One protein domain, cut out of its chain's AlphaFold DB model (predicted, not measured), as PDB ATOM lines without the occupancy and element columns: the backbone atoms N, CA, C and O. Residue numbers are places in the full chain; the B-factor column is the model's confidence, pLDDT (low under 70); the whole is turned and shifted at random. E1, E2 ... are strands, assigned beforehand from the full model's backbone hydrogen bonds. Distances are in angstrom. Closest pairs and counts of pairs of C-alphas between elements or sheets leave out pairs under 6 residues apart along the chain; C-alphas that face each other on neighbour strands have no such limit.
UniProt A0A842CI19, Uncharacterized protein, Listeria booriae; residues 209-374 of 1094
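This is residues 209 to 374 of the 1094 residues of an uncharacterized protein of Listeria booriae (UniProt A0A842CI19). The chain winds in stacked turns, a solenoid of roughly triangular cross-section, and lays seven long strands, E2 E5 E7 E9 E12 E15 E17, side by side into one nearly flat, parallel wall. The other two sides are E3, E10 and E13 along one and E1, E4, E11 and E14 along the other, with the bent strands E6, E8 and E16 turning the corner between them. The printed part has 166 residues, no named helix and 17 strands, E1 to E17 in order; its class is all strand. It is compact, with a radius of gyration of the C-alphas of 14.3 A and spans of 35 by 34 by 27 A.

Begin at E1, residues 209 to 211, parallel neighbour of E4, residues 235 to 237, with N 211 and O 236 2.8 A apart. Next comes E2, residues 216 to 222, an edge strand; beside it run E5, residues 242 to 247, E7, residues 267 to 272, E9, residues 289 to 294, E12, residues 317 to 322, E15, residues 343 to 348, and the other edge strand E17, residues 366 to 371. Within hydrogen-bond range here, look for N 217 and O 242, 2.8 A; N 243 and O 267, 2.9 A; N 268 and O 289, 2.9 A; N 290 and O 317, 2.9 A; N 318 and O 343, 2.8 A; N 344 and O 366, 2.9 A. E6, residues 251 to 262, bends by 123 degrees at residue 257; on one side of it lie E3, residues 227 to 229, with N 229 and O 254 2.9 A apart, and E4, with N 237 and O 261 2.8 A apart. On the other side lies E8, residues 275 to 284, which bends by 105 degrees at residue 280; N 255 and O 278 are 2.8 A apart. E8 also has as parallel neighbours E10, residues 304 to 306, N 305 and O 277 at 2.8 A, and E11, residues 310 to 312, N 284 and O 311 at 2.8 A. Parallel pairs close the ring from E10 through E13, residues 327 to 329, E16, residues 354 to 361, bending by 115 degrees at residue 357, and E14, residues 335 to 338, to E11: N 306 and O 328, 2.9 A; N 329 and O 355, 2.8 A; N 336 and O 358, 2.9 A; N 312 and O 337, 2.8 A.

Find C-alpha 209 at (119.683, 115.783, 151.221), where E1 begins. From C-alpha 216 at (123.410, 101.744, 152.176), E2 runs 17.3 A from first to last C-alpha; E6 measures 17.1 A and E8 18.5 A. E17, 16.6 A, ends at C-alpha 371, (152.098, 117.846, 153.284).

The two C-alphas farthest apart, of Val 223 and Val 363, are 40.3 A apart. The printed part has no cut and no long link. Look for pLDDT under 70 at residues 231 to 232 and 296 to 300.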
ATOM      1  N   PHE A 209     119.237 117.149 151.492       93.62
ATOM      2  CA  PHE A 209     119.683 115.783 151.221       93.62
ATOM      3  C   PHE A 209     119.816 115.001 152.526       93.62
ATOM      4  O   PHE A 209     120.499 115.427 153.459       93.62
ATOM      5  N   LYS A 210     119.173 113.836 152.592       93.75
ATOM      6  CA  LYS A 210     119.228 112.963 153.762       93.75
ATOM      7  C   LYS A 210     119.490 111.519 153.374       93.75
ATOM      8  O   LYS A 210     118.783 110.957 152.547       93.75
ATOM      9  N   VAL A 211     120.442 110.896 154.048       95.56
ATOM     10  CA  VAL A 211     120.581 109.443 154.110       95.56
ATOM     11  C   VAL A 211     120.051 109.005 155.469       95.56
ATOM     12  O   VAL A 211     120.452 109.550 156.492       95.56
ATOM     13  N   GLU A 212     119.097 108.086 155.486       95.12
ATOM     14  CA  GLU A 212     118.494 107.570 156.716       95.12
ATOM     15  C   GLU A 212     119.442 106.620 157.455       95.12
ATOM     16  O   GLU A 212     120.384 106.075 156.877       95.12
ATOM     17  N   ASP A 213     119.161 106.386 158.736       94.31
ATOM     18  CA  ASP A 213     119.927 105.452 159.559       94.31
ATOM     19  C   ASP A 213     119.963 104.051 158.926       94.31
ATOM     20  O   ASP A 213     118.956 103.547 158.419       94.31
ATOM     21  N   ASN A 214     121.122 103.391 158.997       95.50
ATOM     22  CA  ASN A 214     121.392 102.057 158.443       95.50
ATOM     23  C   ASN A 214     121.198 101.927 156.918       95.50
ATOM     24  O   ASN A 214     121.195 100.807 156.388       95.50
ATOM     25  N   ALA A 215     121.002 103.036 156.201       96.25
ATOM     26  CA  ALA A 215     120.876 103.007 154.753       96.25
ATOM     27  C   ALA A 215     122.232 102.727 154.093       96.25
ATOM     28  O   ALA A 215     123.280 103.141 154.585       96.25
ATOM     29  N   GLN A 216     122.204 102.040 152.950       95.75
ATOM     30  CA  GLN A 216     123.410 101.744 152.176       95.75
ATOM     31  C   GLN A 216     123.283 102.262 150.747       95.75
ATOM     32  O   GLN A 216     122.444 101.801 149.962       95.75
ATOM     33  N   ILE A 217     124.172 103.188 150.402       96.00
ATOM     34  CA  ILE A 217     124.409 103.659 149.042       96.00
ATOM     35  C   ILE A 217     125.696 102.996 148.566       96.00
ATOM     36  O   ILE A 217     126.803 103.467 148.828       96.00
ATOM     37  N   LYS A 218     125.539 101.876 147.854       93.75
ATOM     38  CA  LYS A 218     126.672 101.082 147.361       93.75
ATOM     39  C   LYS A 218     127.532 101.866 146.382       93.75
ATOM     40  O   LYS A 218     128.736 101.648 146.334       93.75
ATOM     41  N   LYS A 219     126.899 102.735 145.594       92.12
ATOM     42  CA  LYS A 219     127.542 103.513 144.540       92.12
ATOM     43  C   LYS A 219     126.751 104.785 144.266       92.12
ATOM     44  O   LYS A 219     125.549 104.731 144.021       92.12
ATOM     45  N   MET A 220     127.439 105.917 144.265       92.94
ATOM     46  CA  MET A 220     126.937 107.196 143.784       92.94
ATOM     47  C   MET A 220     128.014 107.848 142.921       92.94
ATOM     48  O   MET A 220     128.926 108.471 143.442       92.94
ATOM     49  N   GLU A 221     127.928 107.700 141.605       90.44
ATOM     50  CA  GLU A 221     128.940 108.202 140.670       90.44
ATOM     51  C   GLU A 221     128.381 109.343 139.823       90.44
ATOM     52  O   GLU A 221     127.412 109.151 139.096       90.44
ATOM     53  N   ALA A 222     129.001 110.517 139.860       88.00
ATOM     54  CA  ALA A 222     128.641 111.653 139.017       88.00
ATOM     55  C   ALA A 222     129.827 112.144 138.185       88.00
ATOM     56  O   ALA A 222     130.993 111.951 138.536       88.00
ATOM     57  N   VAL A 223     129.524 112.814 137.071       82.25
ATOM     58  CA  VAL A 223     130.565 113.467 136.272       82.25
ATOM     59  C   VAL A 223     130.947 114.795 136.915       82.25
ATOM     60  O   VAL A 223     132.118 114.984 137.212       82.25
ATOM     61  N   ASP A 224     129.971 115.665 137.186       85.44
ATOM     62  CA  ASP A 224     130.169 116.915 137.935       85.44
ATOM     63  C   ASP A 224     129.949 116.685 139.445       85.44
ATOM     64  O   ASP A 224     130.212 115.586 139.939       85.44
ATOM     65  N   ASN A 225     129.483 117.684 140.203       86.31
ATOM     66  CA  ASN A 225     129.161 117.522 141.616       86.31
ATOM     67  C   ASN A 225     128.150 116.384 141.816       86.31
ATOM     68  O   ASN A 225     127.120 116.357 141.147       86.31
ATOM     69  N   ALA A 226     128.418 115.449 142.725       88.81
ATOM     70  CA  ALA A 226     127.508 114.322 142.923       88.81
ATOM     71  C   ALA A 226     126.213 114.772 143.608       88.81
ATOM     72  O   ALA A 226     125.127 114.576 143.052       88.81
ATOM     73  N   ILE A 227     126.344 115.461 144.743       91.56
ATOM     74  CA  ILE A 227     125.243 116.125 145.437       91.56
ATOM     75  C   ILE A 227     125.541 117.619 145.538       91.56
ATOM     76  O   ILE A 227     126.546 118.036 146.122       91.56
ATOM     77  N   LYS A 228     124.635 118.431 144.995       91.44
ATOM     78  CA  LYS A 228     124.635 119.879 145.165       91.44
ATOM     79  C   LYS A 228     123.447 120.298 146.016       91.44
ATOM     80  O   LYS A 228     122.320 119.875 145.766       91.44
ATOM     81  N   VAL A 229     123.720 121.141 147.008       89.25
ATOM     82  CA  VAL A 229     122.700 121.665 147.912       89.25
ATOM     83  C   VAL A 229     122.642 123.189 147.864       89.25
ATOM     84  O   VAL A 229     123.671 123.870 147.878       89.25
ATOM     85  N   GLY A 230     121.416 123.702 147.729       79.00
ATOM     86  CA  GLY A 230     121.063 125.105 147.524       79.00
ATOM     87  C   GLY A 230     121.288 126.035 148.726       79.00
ATOM     88  O   GLY A 230     122.113 125.794 149.600       79.00
ATOM     89  N   LYS A 231     120.593 127.184 148.740       69.00
ATOM     90  CA  LYS A 231     120.977 128.373 149.534       69.00
ATOM     91  C   LYS A 231     120.943 128.220 151.063       69.00
ATOM     92  O   LYS A 231     121.568 129.056 151.712       69.00
ATOM     93  N   SER A 232     120.241 127.236 151.633       67.88
ATOM     94  CA  SER A 232     120.075 127.152 153.097       67.88
ATOM     95  C   SER A 232     119.541 125.823 153.647       67.88
ATOM     96  O   SER A 232     119.126 125.797 154.803       67.88
ATOM     97  N   GLY A 233     119.452 124.753 152.856       75.88
ATOM     98  CA  GLY A 233     118.925 123.489 153.382       75.88
ATOM     99  C   GLY A 233     119.995 122.606 154.021       75.88
ATOM    100  O   GLY A 233     121.142 123.020 154.192       75.88
ATOM    101  N   THR A 234     119.604 121.415 154.446       78.50
ATOM    102  CA  THR A 234     120.390 120.550 155.331       78.50
ATOM    103  C   THR A 234     120.976 119.353 154.596       78.50
ATOM    104  O   THR A 234     120.385 118.831 153.648       78.50
ATOM    105  N   ILE A 235     122.147 118.895 155.052       89.94
ATOM    106  CA  ILE A 235     122.712 117.614 154.626       89.94
ATOM    107  C   ILE A 235     122.902 116.741 155.848       89.94
ATOM    108  O   ILE A 235     123.607 117.130 156.776       89.94
ATOM    109  N   SER A 236     122.289 115.561 155.851       92.00
ATOM    110  CA  SER A 236     122.430 114.610 156.954       92.00
ATOM    111  C   SER A 236     122.688 113.196 156.457       92.00
ATOM    112  O   SER A 236     122.016 112.711 155.550       92.00
ATOM    113  N   ILE A 237     123.670 112.542 157.065       94.69
ATOM    114  CA  ILE A 237     123.973 111.127 156.889       94.69
ATOM    115  C   ILE A 237     123.646 110.448 158.215       94.69
ATOM    116  O   ILE A 237     124.220 110.804 159.241       94.69
ATOM    117  N   GLY A 238     122.676 109.538 158.199       92.88
ATOM    118  CA  GLY A 238     122.161 108.869 159.388       92.88
ATOM    119  C   GLY A 238     123.173 107.952 160.071       92.88
ATOM    120  O   GLY A 238     124.244 107.650 159.540       92.88
ATOM    121  N   LYS A 239     122.810 107.481 161.262       94.38
ATOM    122  CA  LYS A 239     123.626 106.569 162.068       94.38
ATOM    123  C   LYS A 239     123.857 105.251 161.343       94.38
ATOM    124  O   LYS A 239     122.921 104.690 160.770       94.38
ATOM    125  N   TYR A 240     125.092 104.753 161.380       95.69
ATOM    126  CA  TYR A 240     125.517 103.512 160.718       95.69
ATOM    127  C   TYR A 240     125.157 103.440 159.224       95.69
ATOM    128  O   TYR A 240     125.057 102.353 158.651       95.69
ATOM    129  N   ALA A 241     124.915 104.588 158.586       97.00
ATOM    130  CA  ALA A 241     124.711 104.648 157.152       97.00
ATOM    131  C   ALA A 241     126.053 104.480 156.435       97.00
ATOM    132  O   ALA A 241     127.087 104.951 156.906       97.00
ATOM    133  N   GLU A 242     126.030 103.830 155.278       97.12
ATOM    134  CA  GLU A 242     127.214 103.612 154.450       97.12
ATOM    135  C   GLU A 242     127.016 104.262 153.087       97.12
ATOM    136  O   GLU A 242     126.009 104.029 152.405       97.12
ATOM    137  N   MET A 243     127.988 105.069 152.673       94.56
ATOM    138  CA  MET A 243     127.904 105.816 151.432       94.56
ATOM    139  C   MET A 243     129.231 105.833 150.685       94.56
ATOM    140  O   MET A 243     130.217 106.387 151.164       94.56
ATOM    141  N   ASN A 244     129.218 105.285 149.468       93.12
ATOM    142  CA  ASN A 244     130.322 105.380 148.519       93.12
ATOM    143  C   ASN A 244     129.955 106.380 147.417       93.12
ATOM    144  O   ASN A 244     129.051 106.124 146.617       93.12
ATOM    145  N   ILE A 245     130.644 107.519 147.384       91.88
ATOM    146  CA  ILE A 245     130.380 108.621 146.458       91.88
ATOM    147  C   ILE A 245     131.615 108.950 145.620       91.88
ATOM    148  O   ILE A 245     132.742 108.966 146.105       91.88
ATOM    149  N   GLN A 246     131.411 109.230 144.341       89.75
ATOM    150  CA  GLN A 246     132.468 109.603 143.422       89.75
ATOM    151  C   GLN A 246     132.027 110.748 142.509       89.75
ATOM    152  O   GLN A 246     130.927 110.732 141.954       89.75
ATOM    153  N   SER A 247     132.915 111.723 142.318       87.94
ATOM    154  CA  SER A 247     132.759 112.822 141.363       87.94
ATOM    155  C   SER A 247     133.983 112.935 140.451       87.94
ATOM    156  O   SER A 247     135.119 113.036 140.915       87.94
ATOM    157  N   ASN A 248     133.767 112.958 139.136       82.38
ATOM    158  CA  ASN A 248     134.872 112.972 138.173       82.38
ATOM    159  C   ASN A 248     135.435 114.365 137.874       82.38
ATOM    160  O   ASN A 248     136.568 114.447 137.421       82.38
ATOM    161  N   THR A 249     134.686 115.452 138.062       79.94
ATOM    162  CA  THR A 249     135.149 116.824 137.768       79.94
ATOM    163  C   THR A 249     134.780 117.846 138.839       79.94
ATOM    164  O   THR A 249     135.299 118.959 138.788       79.94
ATOM    165  N   GLY A 250     133.905 117.499 139.787       82.06
ATOM    166  CA  GLY A 250     133.381 118.402 140.812       82.06
ATOM    167  C   GLY A 250     133.666 117.920 142.236       82.06
ATOM    168  O   GLY A 250     134.652 117.215 142.485       82.06
ATOM    169  N   TYR A 251     132.803 118.337 143.168       86.31
ATOM    170  CA  TYR A 251     132.803 117.868 144.550       86.31
ATOM    171  C   TYR A 251     131.867 116.682 144.758       86.31
ATOM    172  O   TYR A 251     130.797 116.609 144.152       86.31
ATOM    173  N   SER A 252     132.200 115.788 145.685       87.44
ATOM    174  CA  SER A 252     131.229 114.781 146.131       87.44
ATOM    175  C   SER A 252     130.038 115.459 146.816       87.44
ATOM    176  O   SER A 252     128.887 115.170 146.489       87.44
ATOM    177  N   TYR A 253     130.321 116.455 147.663       88.69
ATOM    178  CA  TYR A 253     129.311 117.325 148.268       88.69
ATOM    179  C   TYR A 253     129.643 118.795 148.034       88.69
ATOM    180  O   TYR A 253     130.653 119.301 148.532       88.69
ATOM    181  N   TYR A 254     128.767 119.497 147.317       91.25
ATOM    182  CA  TYR A 254     128.865 120.939 147.116       91.25
ATOM    183  C   TYR A 254     127.689 121.663 147.774       91.25
ATOM    184  O   TYR A 254     126.596 121.747 147.215       91.25
ATOM    185  N   ALA A 255     127.925 122.193 148.972       90.75
ATOM    186  CA  ALA A 255     126.905 122.802 149.816       90.75
ATOM    187  C   ALA A 255     127.463 123.961 150.661       90.75
ATOM    188  O   ALA A 255     127.356 123.959 151.888       90.75
ATOM    189  N   PRO A 256     128.077 124.980 150.032       88.19
ATOM    190  CA  PRO A 256     128.874 125.999 150.724       88.19
ATOM    191  C   PRO A 256     128.095 126.859 151.736       88.19
ATOM    192  O   PRO A 256     128.717 127.593 152.497       88.19
ATOM    193  N   ASN A 257     126.759 126.787 151.744       88.81
ATOM    194  CA  ASN A 257     125.877 127.527 152.654       88.81
ATOM    195  C   ASN A 257     125.157 126.626 153.678       88.81
ATOM    196  O   ASN A 257     124.366 127.127 154.472       88.81
ATOM    197  N   SER A 258     125.439 125.321 153.683       88.25
ATOM    198  CA  SER A 258     124.734 124.314 154.486       88.25
ATOM    199  C   SER A 258     125.644 123.620 155.492       88.25
ATOM    200  O   SER A 258     126.849 123.481 155.265       88.25
ATOM    201  N   THR A 259     125.058 123.152 156.590       87.75
ATOM    202  CA  THR A 259     125.719 122.250 157.535       87.75
ATOM    203  C   THR A 259     125.640 120.812 157.019       87.75
ATOM    204  O   THR A 259     124.565 120.363 156.610       87.75
ATOM    205  N   LEU A 260     126.763 120.090 157.044       92.00
ATOM    206  CA  LEU A 260     126.794 118.637 156.866       92.00
ATOM    207  C   LEU A 260     126.871 117.946 158.228       92.00
ATOM    208  O   LEU A 260     127.800 118.185 158.999       92.00
ATOM    209  N   LEU A 261     125.893 117.086 158.484       91.94
ATOM    210  CA  LEU A 261     125.741 116.282 159.688       91.94
ATOM    211  C   LEU A 261     126.042 114.818 159.356       91.94
ATOM    212  O   LEU A 261     125.425 114.258 158.448       91.94
ATOM    213  N   ILE A 262     126.962 114.195 160.084       94.12
ATOM    214  CA  ILE A 262     127.308 112.778 159.936       94.12
ATOM    215  C   ILE A 262     127.042 112.087 161.269       94.12
ATOM    216  O   ILE A 262     127.616 112.463 162.287       94.12
ATOM    217  N   GLY A 263     126.128 111.119 161.256       92.94
ATOM    218  CA  GLY A 263     125.689 110.392 162.436       92.94
ATOM    219  C   GLY A 263     126.695 109.355 162.925       92.94
ATOM    220  O   GLY A 263     127.641 108.980 162.235       92.94
ATOM    221  N   GLU A 264     126.432 108.875 164.136       93.06
ATOM    222  CA  GLU A 264     127.254 107.902 164.850       93.06
ATOM    223  C   GLU A 264     127.522 106.644 164.013       93.06
ATOM    224  O   GLU A 264     126.600 106.080 163.413       93.06
ATOM    225  N   GLY A 265     128.782 106.210 163.954       95.00
ATOM    226  CA  GLY A 265     129.188 104.996 163.243       95.00
ATOM    227  C   GLY A 265     128.976 105.019 161.724       95.00
ATOM    228  O   GLY A 265     129.083 103.970 161.084       95.00
ATOM    229  N   ALA A 266     128.640 106.169 161.128       97.50
ATOM    230  CA  ALA A 266     128.460 106.289 159.685       97.50
ATOM    231  C   ALA A 266     129.791 106.127 158.934       97.50
ATOM    232  O   ALA A 266     130.849 106.538 159.412       97.50
ATOM    233  N   ILE A 267     129.728 105.558 157.730       98.12
ATOM    234  CA  ILE A 267     130.877 105.329 156.852       98.12
ATOM    235  C   ILE A 267     130.682 106.129 155.566       98.12
ATOM    236  O   ILE A 267     129.733 105.893 154.815       98.12
ATOM    237  N   VAL A 268     131.596 107.057 155.289       96.12
ATOM    238  CA  VAL A 268     131.559 107.899 154.088       96.12
ATOM    239  C   VAL A 268     132.871 107.767 153.329       96.12
ATOM    240  O   VAL A 268     133.898 108.311 153.729       96.12
ATOM    241  N   ASN A 269     132.814 107.088 152.189       95.19
ATOM    242  CA  ASN A 269     133.935 106.975 151.268       95.19
ATOM    243  C   ASN A 269     133.688 107.886 150.073       95.19
ATOM    244  O   ASN A 269     132.638 107.812 149.432       95.19
ATOM    245  N   SER A 270     134.653 108.745 149.765       91.25
ATOM    246  CA  SER A 270     134.532 109.725 148.692       91.25
ATOM    247  C   SER A 270     135.769 109.752 147.812       91.25
ATOM    248  O   SER A 270     136.875 109.939 148.312       91.25
ATOM    249  N   THR A 271     135.580 109.726 146.495       87.56
ATOM    250  CA  THR A 271     136.647 110.015 145.525       87.56
ATOM    251  C   THR A 271     136.231 111.132 144.584       87.56
ATOM    252  O   THR A 271     135.250 111.027 143.860       87.56
ATOM    253  N   SER A 272     136.984 112.225 144.574       85.56
ATOM    254  CA  SER A 272     136.655 113.419 143.792       85.56
ATOM    255  C   SER A 272     137.865 113.918 143.009       85.56
ATOM    256  O   SER A 272     138.984 113.902 143.511       85.56
ATOM    257  N   LEU A 273     137.683 114.401 141.779       75.75
ATOM    258  CA  LEU A 273     138.806 114.989 141.034       75.75
ATOM    259  C   LEU A 273     139.083 116.448 141.430       75.75
ATOM    260  O   LEU A 273     140.210 116.909 141.268       75.75
ATOM    261  N   TYR A 274     138.083 117.190 141.924       72.19
ATOM    262  CA  TYR A 274     138.264 118.595 142.306       72.19
ATOM    263  C   TYR A 274     138.299 118.809 143.817       72.19
ATOM    264  O   TYR A 274     139.208 119.468 144.284       72.19
ATOM    265  N   GLY A 275     137.375 118.275 144.612       75.69
ATOM    266  CA  GLY A 275     137.409 118.444 146.071       75.69
ATOM    267  C   GLY A 275     136.431 117.510 146.768       75.69
ATOM    268  O   GLY A 275     135.382 117.218 146.212       75.69
ATOM    269  N   GLY A 276     136.744 117.015 147.963       82.81
ATOM    270  CA  GLY A 276     135.885 116.013 148.604       82.81
ATOM    271  C   GLY A 276     134.558 116.631 149.043       82.81
ATOM    272  O   GLY A 276     133.486 116.320 148.518       82.81
ATOM    273  N   ILE A 277     134.648 117.555 149.995       91.31
ATOM    274  CA  ILE A 277     133.500 118.175 150.656       91.31
ATOM    275  C   ILE A 277     133.683 119.693 150.688       91.31
ATOM    276  O   ILE A 277     134.736 120.180 151.093       91.31
ATOM    277  N   SER A 278     132.652 120.451 150.306       92.31
ATOM    278  CA  SER A 278     132.605 121.911 150.449       92.31
ATOM    279  C   SER A 278     131.314 122.341 151.143       92.31
ATOM    280  O   SER A 278     130.254 122.318 150.520       92.31
ATOM    281  N   VAL A 279     131.401 122.778 152.401       93.19
ATOM    282  CA  VAL A 279     130.246 123.065 153.277       93.19
ATOM    283  C   VAL A 279     130.372 124.402 154.013       93.19
ATOM    284  O   VAL A 279     131.430 125.031 154.000       93.19
ATOM    285  N   ASN A 280     129.294 124.855 154.660       91.50
ATOM    286  CA  ASN A 280     129.353 125.993 155.580       91.50
ATOM    287  C   ASN A 280     129.911 125.579 156.944       91.50
ATOM    288  O   ASN A 280     130.767 126.256 157.492       91.50
ATOM    289  N   ALA A 281     129.430 124.465 157.486       90.75
ATOM    290  CA  ALA A 281     129.902 123.864 158.729       90.75
ATOM    291  C   ALA A 281     129.808 122.339 158.620       90.75
ATOM    292  O   ALA A 281     129.064 121.815 157.786       90.75
ATOM    293  N   MET A 282     130.541 121.629 159.470       92.81
ATOM    294  CA  MET A 282     130.514 120.170 159.515       92.81
ATOM    295  C   MET A 282     130.475 119.681 160.957       92.81
ATOM    296  O   MET A 282     131.235 120.168 161.796       92.81
ATOM    297  N   GLN A 283     129.609 118.705 161.215       92.44
ATOM    298  CA  GLN A 283     129.524 117.989 162.481       92.44
ATOM    299  C   GLN A 283     129.557 116.486 162.213       92.44
ATOM    300  O   GLN A 283     128.777 115.982 161.405       92.44
ATOM    301  N   ILE A 284     130.468 115.793 162.886       94.06
ATOM    302  CA  ILE A 284     130.657 114.348 162.803       94.06
ATOM    303  C   ILE A 284     130.487 113.789 164.211       94.06
ATOM    304  O   ILE A 284     131.165 114.240 165.131       94.06
ATOM    305  N   ASP A 285     129.561 112.855 164.375       91.56
ATOM    306  CA  ASP A 285     129.300 112.176 165.642       91.56
ATOM    307  C   ASP A 285     130.308 111.033 165.878       91.56
ATOM    308  O   ASP A 285     131.166 110.748 165.037       91.56
ATOM    309  N   ASN A 286     130.217 110.391 167.038       92.44
ATOM    310  CA  ASN A 286     131.168 109.369 167.475       92.44
ATOM    311  C   ASN A 286     131.257 108.166 166.520       92.44
ATOM    312  O   ASN A 286     130.323 107.863 165.777       92.44
ATOM    313  N   ASP A 287     132.382 107.451 166.553       95.19
ATOM    314  CA  ASP A 287     132.598 106.180 165.838       95.19
ATOM    315  C   ASP A 287     132.535 106.257 164.295       95.19
ATOM    316  O   ASP A 287     132.666 105.239 163.604       95.19
ATOM    317  N   ALA A 288     132.323 107.446 163.723       97.31
ATOM    318  CA  ALA A 288     132.211 107.643 162.284       97.31
ATOM    319  C   ALA A 288     133.558 107.455 161.564       97.31
ATOM    320  O   ALA A 288     134.634 107.729 162.104       97.31
ATOM    321  N   LYS A 289     133.496 107.010 160.304       98.50
ATOM    322  CA  LYS A 289     134.666 106.748 159.456       98.50
ATOM    323  C   LYS A 289     134.543 107.456 158.118       98.50
ATOM    324  O   LYS A 289     133.585 107.236 157.375       98.50
ATOM    325  N   LEU A 290     135.523 108.287 157.800       97.31
ATOM    326  CA  LEU A 290     135.593 109.025 156.548       97.31
ATOM    327  C   LEU A 290     136.901 108.684 155.828       97.31
ATOM    328  O   LEU A 290     137.973 108.941 156.367       97.31
ATOM    329  N   ASP A 291     136.813 108.168 154.600       96.12
ATOM    330  CA  ASP A 291     137.955 108.059 153.679       96.12
ATOM    331  C   ASP A 291     137.676 108.930 152.450       96.12
ATOM    332  O   ASP A 291     136.856 108.608 151.585       96.12
ATOM    333  N   LEU A 292     138.305 110.103 152.418       93.69
ATOM    334  CA  LEU A 292     138.089 111.119 151.402       93.69
ATOM    335  C   LEU A 292     139.349 111.281 150.558       93.69
ATOM    336  O   LEU A 292     140.420 111.624 151.053       93.69
ATOM    337  N   SER A 293     139.202 111.127 149.252       89.69
ATOM    338  CA  SER A 293     140.241 111.402 148.265       89.69
ATOM    339  C   SER A 293     139.790 112.517 147.327       89.69
ATOM    340  O   SER A 293     138.640 112.569 146.871       89.69
ATOM    341  N   SER A 294     140.693 113.458 147.070       86.69
ATOM    342  CA  SER A 294     140.432 114.628 146.243       86.69
ATOM    343  C   SER A 294     141.624 115.011 145.368       86.69
ATOM    344  O   SER A 294     142.772 114.980 145.807       86.69
ATOM    345  N   GLY A 295     141.346 115.455 144.142       71.19
ATOM    346  CA  GLY A 295     142.308 116.189 143.323       71.19
ATOM    347  C   GLY A 295     142.825 115.477 142.070       71.19
ATOM    348  O   GLY A 295     142.994 114.260 142.022       71.19
ATOM    349  N   LYS A 296     143.147 116.283 141.051       61.81
ATOM    350  CA  LYS A 296     143.996 115.928 139.904       61.81
ATOM    351  C   LYS A 296     145.428 116.331 140.256       61.81
ATOM    352  O   LYS A 296     145.637 117.401 140.824       61.81
ATOM    353  N   THR A 297     146.425 115.516 139.916       54.03
ATOM    354  CA  THR A 297     147.845 115.834 140.158       54.03
ATOM    355  C   THR A 297     148.175 117.275 139.723       54.03
ATOM    356  O   THR A 297     148.033 117.600 138.543       54.03
ATOM    357  N   GLY A 298     148.586 118.138 140.664       51.44
ATOM    358  CA  GLY A 298     149.026 119.518 140.398       51.44
ATOM    359  C   GLY A 298     147.976 120.646 140.482       51.44
ATOM    360  O   GLY A 298     148.306 121.767 140.099       51.44
ATOM    361  N   THR A 299     146.741 120.415 140.961       53.81
ATOM    362  CA  THR A 299     145.690 121.463 141.088       53.81
ATOM    363  C   THR A 299     145.155 121.676 142.523       53.81
ATOM    364  O   THR A 299     145.462 120.918 143.439       53.81
ATOM    365  N   THR A 300     144.348 122.736 142.721       64.06
ATOM    366  CA  THR A 300     143.848 123.342 143.986       64.06
ATOM    367  C   THR A 300     142.834 122.519 144.799       64.06
ATOM    368  O   THR A 300     142.077 123.087 145.592       64.06
ATOM    369  N   GLY A 301     142.751 121.209 144.588       74.00
ATOM    370  CA  GLY A 301     141.657 120.418 145.128       74.00
ATOM    371  C   GLY A 301     141.730 120.193 146.633       74.00
ATOM    372  O   GLY A 301     142.634 119.512 147.101       74.00
ATOM    373  N   THR A 302     140.811 120.796 147.390       86.88
ATOM    374  CA  THR A 302     140.789 120.678 148.858       86.88
ATOM    375  C   THR A 302     139.950 119.476 149.281       86.88
ATOM    376  O   THR A 302     138.815 119.343 148.820       86.88
ATOM    377  N   GLY A 303     140.483 118.634 150.170       91.25
ATOM    378  CA  GLY A 303     139.784 117.446 150.669       91.25
ATOM    379  C   GLY A 303     138.504 117.807 151.411       91.25
ATOM    380  O   GLY A 303     137.410 117.452 150.973       91.25
ATOM    381  N   ILE A 304     138.636 118.591 152.482       93.75
ATOM    382  CA  ILE A 304     137.502 119.168 153.209       93.75
ATOM    383  C   ILE A 304     137.648 120.683 153.249       93.75
ATOM    384  O   ILE A 304     138.625 121.210 153.777       93.75
ATOM    385  N   LYS A 305     136.645 121.390 152.735       93.31
ATOM    386  CA  LYS A 305     136.532 122.842 152.812       93.31
ATOM    387  C   LYS A 305     135.288 123.231 153.603       93.31
ATOM    388  O   LYS A 305     134.176 122.862 153.235       93.31
ATOM    389  N   SER A 306     135.478 124.031 154.646       94.50
ATOM    390  CA  SER A 306     134.394 124.601 155.449       94.50
ATOM    391  C   SER A 306     134.558 126.116 155.579       94.50
ATOM    392  O   SER A 306     135.671 126.622 155.712       94.50
ATOM    393  N   THR A 307     133.476 126.888 155.529       92.19
ATOM    394  CA  THR A 307     133.566 128.337 155.788       92.19
ATOM    395  C   THR A 307     133.514 128.657 157.284       92.19
ATOM    396  O   THR A 307     134.067 129.670 157.697       92.19
ATOM    397  N   ARG A 308     132.931 127.793 158.118       90.06
ATOM    398  CA  ARG A 308     132.929 127.848 159.591       90.06
ATOM    399  C   ARG A 308     133.730 126.673 160.165       90.06
ATOM    400  O   ARG A 308     134.466 126.000 159.445       90.06
ATOM    401  N   GLY A 309     133.639 126.464 161.477       90.44
ATOM    402  CA  GLY A 309     134.337 125.379 162.167       90.44
ATOM    403  C   GLY A 309     133.874 123.977 161.760       90.44
ATOM    404  O   GLY A 309     132.804 123.800 161.171       90.44
ATOM    405  N   ILE A 310     134.706 122.997 162.101       94.75
ATOM    406  CA  ILE A 310     134.447 121.563 161.948       94.75
ATOM    407  C   ILE A 310     134.491 120.950 163.344       94.75
ATOM    408  O   ILE A 310     135.359 121.285 164.151       94.75
ATOM    409  N   THR A 311     133.537 120.084 163.645       93.12
ATOM    410  CA  THR A 311     133.364 119.503 164.972       93.12
ATOM    411  C   THR A 311     133.218 117.997 164.846       93.12
ATOM    412  O   THR A 311     132.365 117.532 164.097       93.12
ATOM    413  N   ILE A 312     134.084 117.250 165.522       94.75
ATOM    414  CA  ILE A 312     134.243 115.805 165.348       94.75
ATOM    415  C   ILE A 312     134.199 115.150 166.724       94.75
ATOM    416  O   ILE A 312     134.850 115.634 167.652       94.75
ATOM    417  N   GLY A 313     133.397 114.095 166.835       90.31
ATOM    418  CA  GLY A 313     133.183 113.307 168.039       90.31
ATOM    419  C   GLY A 313     134.400 112.509 168.495       90.31
ATOM    420  O   GLY A 313     135.550 112.795 168.150       90.31
ATOM    421  N   ASP A 314     134.113 111.500 169.301       91.38
ATOM    422  CA  ASP A 314     135.087 110.580 169.868       91.38
ATOM    423  C   ASP A 314     135.219 109.319 168.997       91.38
ATOM    424  O   ASP A 314     134.274 108.926 168.306       91.38
ATOM    425  N   ASN A 315     136.380 108.661 169.056       93.81
ATOM    426  CA  ASN A 315     136.637 107.377 168.386       93.81
ATOM    427  C   ASN A 315     136.364 107.383 166.864       93.81
ATOM    428  O   ASN A 315     135.916 106.392 166.285       93.81
ATOM    429  N   THR A 316     136.599 108.512 166.193       96.69
ATOM    430  CA  THR A 316     136.404 108.634 164.740       96.69
ATOM    431  C   THR A 316     137.689 108.322 163.970       96.69
ATOM    432  O   THR A 316     138.796 108.478 164.486       96.69
ATOM    433  N   SER A 317     137.550 107.905 162.709       98.19
ATOM    434  CA  SER A 317     138.672 107.771 161.769       98.19
ATOM    435  C   SER A 317     138.459 108.716 160.593       98.19
ATOM    436  O   SER A 317     137.485 108.580 159.847       98.19
ATOM    437  N   ILE A 318     139.352 109.691 160.440       97.88
ATOM    438  CA  ILE A 318     139.287 110.725 159.409       97.88
ATOM    439  C   ILE A 318     140.537 110.627 158.548       97.88
ATOM    440  O   ILE A 318     141.613 111.092 158.924       97.88
ATOM    441  N   LYS A 319     140.373 110.060 157.357       97.50
ATOM    442  CA  LYS A 319     141.414 109.971 156.346       97.50
ATOM    443  C   LYS A 319     141.093 110.897 155.181       97.50
ATOM    444  O   LYS A 319     140.037 110.799 154.559       97.50
ATOM    445  N   VAL A 320     142.013 111.807 154.881       95.25
ATOM    446  CA  VAL A 320     141.870 112.785 153.802       95.25
ATOM    447  C   VAL A 320     143.134 112.802 152.959       95.25
ATOM    448  O   VAL A 320     144.201 113.140 153.452       95.25
ATOM    449  N   SER A 321     143.007 112.507 151.669       90.56
ATOM    450  CA  SER A 321     144.072 112.671 150.677       90.56
ATOM    451  C   SER A 321     143.667 113.730 149.650       90.56
ATOM    452  O   SER A 321     142.565 113.703 149.097       90.56
ATOM    453  N   GLY A 322     144.529 114.720 149.422       83.62
ATOM    454  CA  GLY A 322     144.226 115.882 148.587       83.62
ATOM    455  C   GLY A 322     145.383 116.318 147.697       83.62
ATOM    456  O   GLY A 322     146.538 116.302 148.116       83.62
ATOM    457  N   SER A 323     145.092 116.768 146.471       84.50
ATOM    458  CA  SER A 323     146.098 117.436 145.630       84.50
ATOM    459  C   SER A 323     146.398 118.865 146.097       84.50
ATOM    460  O   SER A 323     147.519 119.334 145.932       84.50
ATOM    461  N   GLY A 324     145.403 119.560 146.656       88.44
ATOM    462  CA  GLY A 324     145.498 120.892 147.254       88.44
ATOM    463  C   GLY A 324     145.686 120.812 148.765       88.44
ATOM    464  O   GLY A 324     146.495 120.024 149.229       88.44
ATOM    465  N   ASN A 325     144.972 121.636 149.539       91.81
ATOM    466  CA  ASN A 325     144.999 121.520 151.001       91.81
ATOM    467  C   ASN A 325     144.245 120.258 151.455       91.81
ATOM    468  O   ASN A 325     143.221 119.919 150.864       91.81
ATOM    469  N   GLY A 326     144.691 119.599 152.523       93.81
ATOM    470  CA  GLY A 326     143.956 118.462 153.086       93.81
ATOM    471  C   GLY A 326     142.616 118.913 153.672       93.81
ATOM    472  O   GLY A 326     141.548 118.632 153.124       93.81
ATOM    473  N   VAL A 327     142.680 119.695 154.750       95.75
ATOM    474  CA  VAL A 327     141.516 120.273 155.436       95.75
ATOM    475  C   VAL A 327     141.689 121.782 155.564       95.75
ATOM    476  O   VAL A 327     142.729 122.261 156.012       95.75
ATOM    477  N   GLN A 328     140.671 122.547 155.176       95.00
ATOM    478  CA  GLN A 328     140.696 124.003 155.219       95.00
ATOM    479  C   GLN A 328     139.409 124.588 155.800       95.00
ATOM    480  O   GLN A 328     138.316 124.340 155.282       95.00
ATOM    481  N   THR A 329     139.550 125.469 156.791       95.50
ATOM    482  CA  THR A 329     138.499 126.405 157.199       95.50
ATOM    483  C   THR A 329     138.854 127.839 156.792       95.50
ATOM    484  O   THR A 329     140.017 128.236 156.864       95.50
ATOM    485  N   THR A 330     137.886 128.620 156.291       91.56
ATOM    486  CA  THR A 330     138.171 129.961 155.720       91.56
ATOM    487  C   THR A 330     137.567 131.142 156.479       91.56
ATOM    488  O   THR A 330     137.942 132.281 156.208       91.56
ATOM    489  N   GLY A 331     136.610 130.925 157.380       87.50
ATOM    490  CA  GLY A 331     135.983 132.004 158.149       87.50
ATOM    491  C   GLY A 331     136.835 132.449 159.332       87.50
ATOM    492  O   GLY A 331     137.534 131.649 159.950       87.50
ATOM    493  N   THR A 332     136.757 133.727 159.693       86.38
ATOM    494  CA  THR A 332     137.400 134.245 160.908       86.38
ATOM    495  C   THR A 332     136.862 133.522 162.147       86.38
ATOM    496  O   THR A 332     135.647 133.392 162.294       86.38
ATOM    497  N   GLY A 333     137.747 133.047 163.029       83.69
ATOM    498  CA  GLY A 333     137.348 132.279 164.216       83.69
ATOM    499  C   GLY A 333     136.868 130.853 163.918       83.69
ATOM    500  O   GLY A 333     136.269 130.217 164.786       83.69
ATOM    501  N   SER A 334     137.061 130.347 162.694       91.50
ATOM    502  CA  SER A 334     136.705 128.968 162.350       91.50
ATOM    503  C   SER A 334     137.724 127.991 162.933       91.50
ATOM    504  O   SER A 334     138.880 127.975 162.526       91.50
ATOM    505  N   VAL A 335     137.279 127.175 163.885       92.50
ATOM    506  CA  VAL A 335     138.117 126.210 164.606       92.50
ATOM    507  C   VAL A 335     137.747 124.788 164.198       92.50
ATOM    508  O   VAL A 335     136.563 124.474 164.044       92.50
ATOM    509  N   ILE A 336     138.748 123.927 164.053       96.19
ATOM    510  CA  ILE A 336     138.567 122.478 163.927       96.19
ATOM    511  C   ILE A 336     138.742 121.861 165.313       96.19
ATOM    512  O   ILE A 336     139.738 122.117 165.985       96.19
ATOM    513  N   THR A 337     137.760 121.084 165.760       94.44
ATOM    514  CA  THR A 337     137.782 120.423 167.069       94.44
ATOM    515  C   THR A 337     137.502 118.938 166.917       94.44
ATOM    516  O   THR A 337     136.453 118.571 166.393       94.44
ATOM    517  N   PHE A 338     138.425 118.122 167.412       93.38
ATOM    518  CA  PHE A 338     138.273 116.683 167.579       93.38
ATOM    519  C   PHE A 338     138.063 116.360 169.059       93.38
ATOM    520  O   PHE A 338     138.714 116.963 169.920       93.38
ATOM    521  N   GLY A 339     137.175 115.408 169.337       89.50
ATOM    522  CA  GLY A 339     137.052 114.756 170.635       89.50
ATOM    523  C   GLY A 339     138.272 113.892 170.970       89.50
ATOM    524  O   GLY A 339     139.393 114.167 170.530       89.50
ATOM    525  N   ILE A 340     138.064 112.834 171.745       88.44
ATOM    526  CA  ILE A 340     139.129 111.918 172.184       88.44
ATOM    527  C   ILE A 340     139.243 110.682 171.280       88.44
ATOM    528  O   ILE A 340     138.303 110.337 170.568       88.44
ATOM    529  N   GLN A 341     140.381 109.985 171.349       90.88
ATOM    530  CA  GLN A 341     140.585 108.678 170.697       90.88
ATOM    531  C   GLN A 341     140.408 108.680 169.169       90.88
ATOM    532  O   GLN A 341     139.961 107.698 168.585       90.88
ATOM    533  N   ASN A 342     140.731 109.786 168.502       94.38
ATOM    534  CA  ASN A 342     140.555 109.910 167.057       94.38
ATOM    535  C   ASN A 342     141.796 109.453 166.277       94.38
ATOM    536  O   ASN A 342     142.918 109.745 166.680       94.38
ATOM    537  N   ASP A 343     141.591 108.809 165.128       97.12
ATOM    538  CA  ASP A 343     142.633 108.504 164.139       97.12
ATOM    539  C   ASP A 343     142.540 109.502 162.977       97.12
ATOM    540  O   ASP A 343     141.569 109.510 162.213       97.12
ATOM    541  N   ILE A 344     143.525 110.393 162.870       98.31
ATOM    542  CA  ILE A 344     143.518 111.528 161.945       98.31
ATOM    543  C   ILE A 344     144.677 111.368 160.965       98.31
ATOM    544  O   ILE A 344     145.834 111.571 161.326       98.31
ATOM    545  N   ASN A 345     144.372 111.075 159.702       98.25
ATOM    546  CA  ASN A 345     145.367 110.916 158.645       98.25
ATOM    547  C   ASN A 345     145.109 111.891 157.491       98.25
ATOM    548  O   ASN A 345     144.106 111.793 156.785       98.25
ATOM    549  N   ILE A 346     146.019 112.842 157.289       97.81
ATOM    550  CA  ILE A 346     145.882 113.893 156.284       97.81
ATOM    551  C   ILE A 346     147.105 113.918 155.373       97.81
ATOM    552  O   ILE A 346     148.222 114.206 155.799       97.81
ATOM    553  N   GLU A 347     146.864 113.710 154.085       95.44
ATOM    554  CA  GLU A 347     147.861 113.759 153.025       95.44
ATOM    555  C   GLU A 347     147.545 114.887 152.037       95.44
ATOM    556  O   GLU A 347     146.432 115.010 151.522       95.44
ATOM    557  N   SER A 348     148.542 115.722 151.756       93.44
ATOM    558  CA  SER A 348     148.417 116.918 150.925       93.44
ATOM    559  C   SER A 348     149.576 117.012 149.931       93.44
ATOM    560  O   SER A 348     150.701 117.370 150.282       93.44
ATOM    561  N   ALA A 349     149.314 116.678 148.667       90.44
ATOM    562  CA  ALA A 349     150.361 116.468 147.664       90.44
ATOM    563  C   ALA A 349     150.983 117.762 147.108       90.44
ATOM    564  O   ALA A 349     152.113 117.730 146.627       90.44
ATOM    565  N   ALA A 350     150.274 118.897 147.144       89.81
ATOM    566  CA  ALA A 350     150.813 120.194 146.703       89.81
ATOM    567  C   ALA A 350     150.457 121.376 147.626       89.81
ATOM    568  O   ALA A 350     150.966 122.489 147.434       89.81
ATOM    569  N   GLY A 351     149.579 121.171 148.612       92.06
ATOM    570  CA  GLY A 351     149.121 122.198 149.544       92.06
ATOM    571  C   GLY A 351     149.664 122.027 150.959       92.06
ATOM    572  O   GLY A 351     150.669 121.355 151.196       92.06
ATOM    573  N   SER A 352     148.977 122.672 151.898       95.44
ATOM    574  CA  SER A 352     149.157 122.458 153.335       95.44
ATOM    575  C   SER A 352     148.299 121.291 153.821       95.44
ATOM    576  O   SER A 352     147.310 120.940 153.174       95.44
ATOM    577  N   GLY A 353     148.657 120.678 154.946       96.81
ATOM    578  CA  GLY A 353     147.850 119.609 155.542       96.81
ATOM    579  C   GLY A 353     146.533 120.156 156.095       96.81
ATOM    580  O   GLY A 353     145.470 119.955 155.505       96.81
ATOM    581  N   ILE A 354     146.622 120.910 157.191       97.88
ATOM    582  CA  ILE A 354     145.500 121.560 157.876       97.88
ATOM    583  C   ILE A 354     145.688 123.076 157.835       97.88
ATOM    584  O   ILE A 354     146.751 123.583 158.187       97.88
ATOM    585  N   VAL A 355     144.644 123.810 157.452       97.06
ATOM    586  CA  VAL A 355     144.614 125.279 157.465       97.06
ATOM    587  C   VAL A 355     143.350 125.749 158.176       97.06
ATOM    588  O   VAL A 355     142.248 125.498 157.697       97.06
ATOM    589  N   THR A 356     143.483 126.428 159.313       97.38
ATOM    590  CA  THR A 356     142.332 126.835 160.137       97.38
ATOM    591  C   THR A 356     142.641 128.068 160.997       97.38
ATOM    592  O   THR A 356     143.778 128.525 161.022       97.38
ATOM    593  N   ASP A 357     141.659 128.661 161.683       94.44
ATOM    594  CA  ASP A 357     141.934 129.721 162.668       94.44
ATOM    595  C   ASP A 357     142.536 129.117 163.946       94.44
ATOM    596  O   ASP A 357     143.489 129.667 164.501       94.44
ATOM    597  N   GLY A 358     142.035 127.942 164.355       94.94
ATOM    598  CA  GLY A 358     142.574 127.156 165.461       94.94
ATOM    599  C   GLY A 358     142.252 125.666 165.366       94.94
ATOM    600  O   GLY A 358     141.269 125.266 164.740       94.94
ATOM    601  N   LEU A 359     143.087 124.847 166.000       96.75
ATOM    602  CA  LEU A 359     142.996 123.389 165.986       96.75
ATOM    603  C   LEU A 359     143.025 122.845 167.415       96.75
ATOM    604  O   LEU A 359     144.003 123.060 168.129       96.75
ATOM    605  N   ASN A 360     141.982 122.109 167.800       94.38
ATOM    606  CA  ASN A 360     141.893 121.407 169.079       94.38
ATOM    607  C   ASN A 360     141.750 119.905 168.840       94.38
ATOM    608  O   ASN A 360     140.853 119.486 168.108       94.38
ATOM    609  N   ILE A 361     142.604 119.104 169.469       93.19
ATOM    610  CA  ILE A 361     142.563 117.642 169.396       93.19
ATOM    611  C   ILE A 361     142.586 117.088 170.819       93.19
ATOM    612  O   ILE A 361     143.463 117.458 171.600       93.19
ATOM    613  N   GLY A 362     141.626 116.229 171.163       88.44
ATOM    614  CA  GLY A 362     141.551 115.596 172.476       88.44
ATOM    615  C   GLY A 362     142.667 114.580 172.736       88.44
ATOM    616  O   GLY A 362     143.491 114.257 171.875       88.44
ATOM    617  N   VAL A 363     142.704 114.068 173.964       87.06
ATOM    618  CA  VAL A 363     143.669 113.040 174.379       87.06
ATOM    619  C   VAL A 363     143.479 111.724 173.612       87.06
ATOM    620  O   VAL A 363     142.432 111.484 173.006       87.06
ATOM    621  N   GLU A 364     144.512 110.881 173.625       87.69
ATOM    622  CA  GLU A 364     144.528 109.534 173.030       87.69
ATOM    623  C   GLU A 364     144.255 109.503 171.516       87.69
ATOM    624  O   GLU A 364     143.917 108.463 170.966       87.69
ATOM    625  N   SER A 365     144.401 110.640 170.836       91.12
ATOM    626  CA  SER A 365     144.219 110.752 169.388       91.12
ATOM    627  C   SER A 365     145.557 110.670 168.658       91.12
ATOM    628  O   SER A 365     146.514 111.360 169.037       91.12
ATOM    629  N   ASP A 366     145.588 109.887 167.586       94.62
ATOM    630  CA  ASP A 366     146.726 109.743 166.687       94.62
ATOM    631  C   ASP A 366     146.580 110.703 165.500       94.62
ATOM    632  O   ASP A 366     145.513 110.855 164.903       94.62
ATOM    633  N   VAL A 367     147.668 111.402 165.180       97.62
ATOM    634  CA  VAL A 367     147.706 112.460 164.168       97.62
ATOM    635  C   VAL A 367     148.852 112.191 163.209       97.62
ATOM    636  O   VAL A 367     150.020 112.295 163.583       97.62
ATOM    637  N   LEU A 368     148.527 111.918 161.952       98.44
ATOM    638  CA  LEU A 368     149.464 111.838 160.842       98.44
ATOM    639  C   LEU A 368     149.150 112.946 159.836       98.44
ATOM    640  O   LEU A 368     148.077 112.964 159.236       98.44
ATOM    641  N   VAL A 369     150.094 113.864 159.626       98.62
ATOM    642  CA  VAL A 369     149.966 114.912 158.604       98.62
ATOM    643  C   VAL A 369     151.190 114.909 157.703       98.62
ATOM    644  O   VAL A 369     152.288 115.245 158.139       98.62
ATOM    645  N   ASN A 370     150.983 114.591 156.430       97.88
ATOM    646  CA  ASN A 370     152.003 114.650 155.391       97.88
ATOM    647  C   ASN A 370     151.609 115.707 154.362       97.88
ATOM    648  O   ASN A 370     150.588 115.574 153.686       97.88
ATOM    649  N   SER A 371     152.408 116.759 154.212       96.69
ATOM    650  CA  SER A 371     152.098 117.846 153.284       96.69
ATOM    651  C   SER A 371     153.293 118.305 152.468       96.69
ATOM    652  O   SER A 371     154.434 118.286 152.924       96.69
ATOM    653  N   TYR A 372     153.023 118.827 151.276       95.19
ATOM    654  CA  TYR A 372     154.045 119.487 150.472       95.19
ATOM    655  C   TYR A 372     154.452 120.856 151.040       95.19
ATOM    656  O   TYR A 372     155.638 121.156 151.113       95.19
ATOM    657  N   LYS A 373     153.497 121.694 151.471       95.44
ATOM    658  CA  LYS A 373     153.764 122.989 152.137       95.44
ATOM    659  C   LYS A 373     153.784 122.819 153.657       95.44
ATOM    660  O   LYS A 373     154.235 121.786 154.138       95.44
ATOM    661  N   ASP A 374     153.344 123.829 154.409       97.62
ATOM    662  CA  ASP A 374     153.208 123.754 155.864       97.62
ATOM    663  C   ASP A 374     152.209 122.660 156.260       97.62
ATOM    664  O   ASP A 374     151.124 122.588 155.674       97.62
TER     665      ASP A 374